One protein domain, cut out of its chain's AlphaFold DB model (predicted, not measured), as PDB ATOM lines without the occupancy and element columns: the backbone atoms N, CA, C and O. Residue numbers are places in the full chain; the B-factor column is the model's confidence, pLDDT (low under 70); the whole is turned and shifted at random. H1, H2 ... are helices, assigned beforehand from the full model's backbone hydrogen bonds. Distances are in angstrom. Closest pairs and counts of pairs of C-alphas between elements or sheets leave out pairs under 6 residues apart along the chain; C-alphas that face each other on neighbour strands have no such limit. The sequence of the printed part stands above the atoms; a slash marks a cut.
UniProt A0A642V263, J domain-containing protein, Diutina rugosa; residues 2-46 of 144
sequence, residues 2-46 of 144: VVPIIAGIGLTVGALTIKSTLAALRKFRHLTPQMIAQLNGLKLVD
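What this domain is: This is residues 2 to 46 of the 144 residues of the protein "J domain-containing protein" of Diutina rugosa (UniProt A0A642V263). A long helix, H1, makes most of the length, with residues 2 to 27, of which 3 to 27 belong to H1, sticking out as an arm, and beyond its far end a short helix, H2, turns partly back before a tail of residues 40 to 46. The printed part has 45 residues with two named helices, H1 then H2, no named strand, and the class all helix. It is an extended rod spanning 58 by 18 by 8 A, with a radius of gyration of the C-alphas of 17.7 A.

Where its parts are: H1, residues 3 to 29, begins with C-alpha 3 at (186.716, 223.032, 223.665) and is 39.2 A long from first to last C-alpha. H2, residues 33 to 39, is 9.9 A long and ends with C-alpha 39 at (153.283, 209.636, 244.924).

How they stand to each other: H1 and H2 are apart, with no C-alpha of the one within 8 A of the other. A tight link of 3 residues joins them. In H1 and H2 every O i to N i+4 pair is within hydrogen-bond range.

The domain as a whole: The C-alphas of Val 2 and Asp 46, the two farthest apart, are 58.6 A apart. The printed part has no cut. The mean pLDDT of the printed part is 87.1, and residue 46 is under 70.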
ATOM      1  N   VAL A   2     186.639 222.891 219.415       74.44
ATOM      2  CA  VAL A   2     185.551 222.124 220.081       74.44
ATOM      3  C   VAL A   2     185.476 222.367 221.601       74.44
ATOM      4  O   VAL A   2     184.408 222.288 222.199       74.44
ATOM      5  N   VAL A   3     186.595 222.755 222.221       80.62
ATOM      6  CA  VAL A   3     186.716 223.032 223.665       80.62
ATOM      7  C   VAL A   3     185.694 224.056 224.204       80.62
ATOM      8  O   VAL A   3     185.060 223.749 225.213       80.62
ATOM      9  N   PRO A   4     185.446 225.223 223.564       81.75
ATOM     10  CA  PRO A   4     184.474 226.189 224.089       81.75
ATOM     11  C   PRO A   4     183.019 225.699 224.002       81.75
ATOM     12  O   PRO A   4     182.206 226.050 224.852       81.75
ATOM     13  N   ILE A   5     182.692 224.848 223.023       83.75
ATOM     14  CA  ILE A   5     181.347 224.269 222.871       83.75
ATOM     15  C   ILE A   5     181.099 223.219 223.960       83.75
ATOM     16  O   ILE A   5     180.054 223.238 224.606       83.75
ATOM     17  N   ILE A   6     182.084 222.351 224.218       84.31
ATOM     18  CA  ILE A   6     182.015 221.349 225.293       84.31
ATOM     19  C   ILE A   6     181.890 222.034 226.660       84.31
ATOM     20  O   ILE A   6     181.055 221.637 227.472       84.31
ATOM     21  N   ALA A   7     182.663 223.099 226.898       86.50
ATOM     22  CA  ALA A   7     182.575 223.882 228.129       86.50
ATOM     23  C   ALA A   7     181.201 224.560 228.291       86.50
ATOM     24  O   ALA A   7     180.621 224.525 229.376       86.50
ATOM     25  N   GLY A   8     180.647 225.118 227.208       87.69
ATOM     26  CA  GLY A   8     179.319 225.735 227.209       87.69
ATOM     27  C   GLY A   8     178.193 224.745 227.518       87.69
ATOM     28  O   GLY A   8     177.334 225.035 228.347       87.69
ATOM     29  N   ILE A   9     178.217 223.555 226.909       89.56
ATOM     30  CA  ILE A   9     177.227 222.493 227.168       89.56
ATOM     31  C   ILE A   9     177.366 221.954 228.599       89.56
ATOM     32  O   ILE A   9     176.367 221.759 229.288       89.56
ATOM     33  N   GLY A  10     178.594 221.753 229.082       90.19
ATOM     34  CA  GLY A  10     178.826 221.315 230.461       90.19
ATOM     35  C   GLY A  10     178.251 222.297 231.486       90.19
ATOM     36  O   GLY A  10     177.587 221.889 232.441       90.19
ATOM     37  N   LEU A  11     178.433 223.599 231.251       92.00
ATOM     38  CA  LEU A  11     177.929 224.651 232.129       92.00
ATOM     39  C   LEU A  11     176.394 224.731 232.130       92.00
ATOM     40  O   LEU A  11     175.796 224.907 233.193       92.00
ATOM     41  N   THR A  12     175.736 224.550 230.980       92.50
ATOM     42  CA  THR A  12     174.264 224.565 230.908       92.50
ATOM     43  C   THR A  12     173.640 223.332 231.551       92.50
ATOM     44  O   THR A  12     172.671 223.474 232.296       92.50
ATOM     45  N   VAL A  13     174.212 222.141 231.344       95.62
ATOM     46  CA  VAL A  13     173.766 220.908 232.014       95.62
ATOM     47  C   VAL A  13     173.948 221.028 233.526       95.62
ATOM     48  O   VAL A  13     173.017 220.732 234.278       95.62
ATOM     49  N   GLY A  14     175.096 221.534 233.985       95.56
ATOM     50  CA  GLY A  14     175.339 221.800 235.403       95.56
ATOM     51  C   GLY A  14     174.311 222.770 235.995       95.56
ATOM     52  O   GLY A  14     173.675 222.462 237.004       95.56
ATOM     53  N   ALA A  15     174.070 223.903 235.330       93.50
ATOM     54  CA  ALA A  15     173.097 224.899 235.777       93.50
ATOM     55  C   ALA A  15     171.659 224.351 235.821       93.50
ATOM     56  O   ALA A  15     170.930 224.594 236.789       93.50
ATOM     57  N   LEU A  16     171.245 223.587 234.804       93.81
ATOM     58  CA  LEU A  16     169.910 222.989 234.742       93.81
ATOM     59  C   LEU A  16     169.715 221.938 235.841       93.81
ATOM     60  O   LEU A  16     168.645 221.878 236.447       93.81
ATOM     61  N   THR A  17     170.765 221.164 236.130       95.69
ATOM     62  CA  THR A  17     170.771 220.147 237.188       95.69
ATOM     63  C   THR A  17     170.621 220.805 238.553       95.69
ATOM     64  O   THR A  17     169.698 220.482 239.288       95.69
ATOM     65  N   ILE A  18     171.432 221.819 238.864       96.06
ATOM     66  CA  ILE A  18     171.337 222.544 240.141       96.06
ATOM     67  C   ILE A  18     169.943 223.162 240.316       96.06
ATOM     68  O   ILE A  18     169.323 223.040 241.376       96.06
ATOM     69  N   LYS A  19     169.414 223.801 239.265       94.38
ATOM     70  CA  LYS A  19     168.092 224.438 239.301       94.38
ATOM     71  C   LYS A  19     166.970 223.419 239.521       94.38
ATOM     72  O   LYS A  19     166.066 223.685 240.317       94.38
ATOM     73  N   SER A  20     167.012 222.271 238.844       91.75
ATOM     74  CA  SER A  20     166.000 221.222 238.995       91.75
ATOM     75  C   SER A  20     166.081 220.554 240.369       91.75
ATOM     76  O   SER A  20     165.044 220.382 241.011       91.75
ATOM     77  N   THR A  21     167.291 220.292 240.879       94.88
ATOM     78  CA  THR A  21     167.505 219.742 242.223       94.88
ATOM     79  C   THR A  21     166.947 220.675 243.296       94.88
ATOM     80  O   THR A  21     166.188 220.237 244.157       94.88
ATOM     81  N   LEU A  22     167.234 221.979 243.223       93.50
ATOM     82  CA  LEU A  22     166.703 222.953 244.183       93.50
ATOM     83  C   LEU A  22     165.172 223.050 244.129       93.50
ATOM     84  O   LEU A  22     164.517 223.114 245.172       93.50
ATOM     85  N   ALA A  23     164.585 223.046 242.930       91.06
ATOM     86  CA  ALA A  23     163.134 223.068 242.767       91.06
ATOM     87  C   ALA A  23     162.473 221.801 243.339       91.06
ATOM     88  O   ALA A  23     161.442 221.897 244.009       91.06
ATOM     89  N   ALA A  24     163.081 220.633 243.121       89.69
ATOM     90  CA  ALA A  24     162.621 219.366 243.678       89.69
ATOM     91  C   ALA A  24     162.688 219.367 245.211       89.69
ATOM     92  O   ALA A  24     161.702 219.028 245.859       89.69
ATOM     93  N   LEU A  25     163.794 219.837 245.797       89.31
ATOM     94  CA  LEU A  25     163.960 219.917 247.251       89.31
ATOM     95  C   LEU A  25     162.947 220.857 247.913       89.31
ATOM     96  O   LEU A  25     162.404 220.533 248.969       89.31
ATOM     97  N   ARG A  26     162.647 222.005 247.288       91.75
ATOM     98  CA  ARG A  26     161.591 222.905 247.781       91.75
ATOM     99  C   ARG A  26     160.232 222.215 247.792       91.75
ATOM    100  O   ARG A  26     159.535 222.293 248.796       91.75
ATOM    101  N   LYS A  27     159.874 221.507 246.713       85.19
ATOM    102  CA  LYS A  27     158.634 220.714 246.671       85.19
ATOM    103  C   LYS A  27     158.637 219.613 247.733       85.19
ATOM    104  O   LYS A  27     157.622 219.415 248.389       85.19
ATOM    105  N   PHE A  28     159.781 218.961 247.954       85.94
ATOM    106  CA  PHE A  28     159.918 217.880 248.929       85.94
ATOM    107  C   PHE A  28     159.697 218.350 250.373       85.94
ATOM    108  O   PHE A  28     159.048 217.662 251.153       85.94
ATOM    109  N   ARG A  29     160.152 219.561 250.726       87.00
ATOM    110  CA  ARG A  29     159.903 220.162 252.052       87.00
ATOM    111  C   ARG A  29     158.433 220.480 252.337       87.00
ATOM    112  O   ARG A  29     158.084 220.649 253.500       87.00
ATOM    113  N   HIS A  30     157.594 220.576 251.308       88.31
ATOM    114  CA  HIS A  30     156.162 220.858 251.436       88.31
ATOM    115  C   HIS A  30     155.283 219.626 251.174       88.31
ATOM    116  O   HIS A  30     154.068 219.760 251.037       88.31
ATOM    117  N   LEU A  31     155.870 218.425 251.100       88.94
ATOM    118  CA  LEU A  31     155.118 217.187 250.929       88.94
ATOM    119  C   LEU A  31     154.279 216.885 252.173       88.94
ATOM    120  O   LEU A  31     154.806 216.602 253.246       88.94
ATOM    121  N   THR A  32     152.959 216.907 252.011       88.62
ATOM    122  CA  THR A  32     152.036 216.401 253.029       88.62
ATOM    123  C   THR A  32     152.018 214.867 253.009       88.62
ATOM    124  O   THR A  32     152.291 214.262 251.967       88.62
ATOM    125  N   PRO A  33     151.635 214.202 254.114       83.88
ATOM    126  CA  PRO A  33     151.472 212.745 254.146       83.88
ATOM    127  C   PRO A  33     150.544 212.215 253.042       83.88
ATOM    128  O   PRO A  33     150.783 211.152 252.475       83.88
ATOM    129  N   GLN A  34     149.524 212.997 252.679       83.62
ATOM    130  CA  GLN A  34     148.601 212.703 251.583       83.62
ATOM    131  C   GLN A  34     149.301 212.740 250.215       83.62
ATOM    132  O   GLN A  34     149.153 211.809 249.426       83.62
ATOM    133  N   MET A  35     150.110 213.770 249.936       84.12
ATOM    134  CA  MET A  35     150.904 213.833 248.700       84.12
ATOM    135  C   MET A  35     151.928 212.696 248.624       84.12
ATOM    136  O   MET A  35     152.113 212.123 247.555       84.12
ATOM    137  N   ILE A  36     152.565 212.332 249.743       88.31
ATOM    138  CA  ILE A  36     153.506 211.200 249.801       88.31
ATOM    139  C   ILE A  36     152.786 209.891 249.471       88.31
ATOM    140  O   ILE A  36     153.291 209.086 248.691       88.31
ATOM    141  N   ALA A  37     151.594 209.684 250.028       87.38
ATOM    142  CA  ALA A  37     150.780 208.514 249.733       87.38
ATOM    143  C   ALA A  37     150.413 208.445 248.239       87.38
ATOM    144  O   ALA A  37     150.636 207.415 247.605       87.38
ATOM    145  N   GLN A  38     149.959 209.556 247.649       85.44
ATOM    146  CA  GLN A  38     149.640 209.626 246.219       85.44
ATOM    147  C   GLN A  38     150.856 209.361 245.320       85.44
ATOM    148  O   GLN A  38     150.733 208.640 244.332       85.44
ATOM    149  N   LEU A  39     152.038 209.890 245.664       86.88
ATOM    150  CA  LEU A  39     153.283 209.636 244.924       86.88
ATOM    151  C   LEU A  39     153.707 208.161 244.961       86.88
ATOM    152  O   LEU A  39     154.302 207.679 244.003       86.88
ATOM    153  N   ASN A  40     153.365 207.442 246.032       89.31
ATOM    154  CA  ASN A  40     153.567 205.995 246.142       89.31
ATOM    155  C   ASN A  40     152.415 205.177 245.530       89.31
ATOM    156  O   ASN A  40     152.333 203.968 245.738       89.31
ATOM    157  N   GLY A  41     151.497 205.817 244.799       85.69
ATOM    158  CA  GLY A  41     150.357 205.148 244.175       85.69
ATOM    159  C   GLY A  41     149.278 204.690 245.160       85.69
ATOM    160  O   GLY A  41     148.388 203.930 244.776       85.69
ATOM    161  N   LEU A  42     149.314 205.144 246.417       82.88
ATOM    162  CA  LEU A  42     148.257 204.855 247.378       82.88
ATOM    163  C   LEU A  42     147.032 205.711 247.045       82.88
ATOM    164  O   LEU A  42     147.067 206.943 247.102       82.88
ATOM    165  N   LYS A  43     145.924 205.046 246.711       77.38
ATOM    166  CA  LYS A  43     144.621 205.701 246.583       77.38
ATOM    167  C   LYS A  43     144.154 206.107 247.976       77.38
ATOM    168  O   LYS A  43     143.831 205.251 248.795       77.38
ATOM    169  N   LEU A  44     144.133 207.409 248.239       71.31
ATOM    170  CA  LEU A  44     143.548 207.950 249.459       71.31
ATOM    171  C   LEU A  44     142.037 207.725 249.404       71.31
ATOM    172  O   LEU A  44     141.342 208.328 248.588       71.31
ATOM    173  N   VAL A  45     141.550 206.808 250.233       70.50
ATOM    174  CA  VAL A  45     140.122 206.615 250.468       70.50
ATOM    175  C   VAL A  45     139.754 207.541 251.615       70.50
ATOM    176  O   VAL A  45     140.207 207.339 252.739       70.50
ATOM    177  N   ASP A  46     138.967 208.572 251.330       68.50
ATOM    178  CA  ASP A  46     138.369 209.396 252.373       68.50
ATOM    179  C   ASP A  46     137.396 208.512 253.176       68.50
ATOM    180  O   ASP A  46     136.379 208.090 252.624       68.50
TER     181      ASP A  46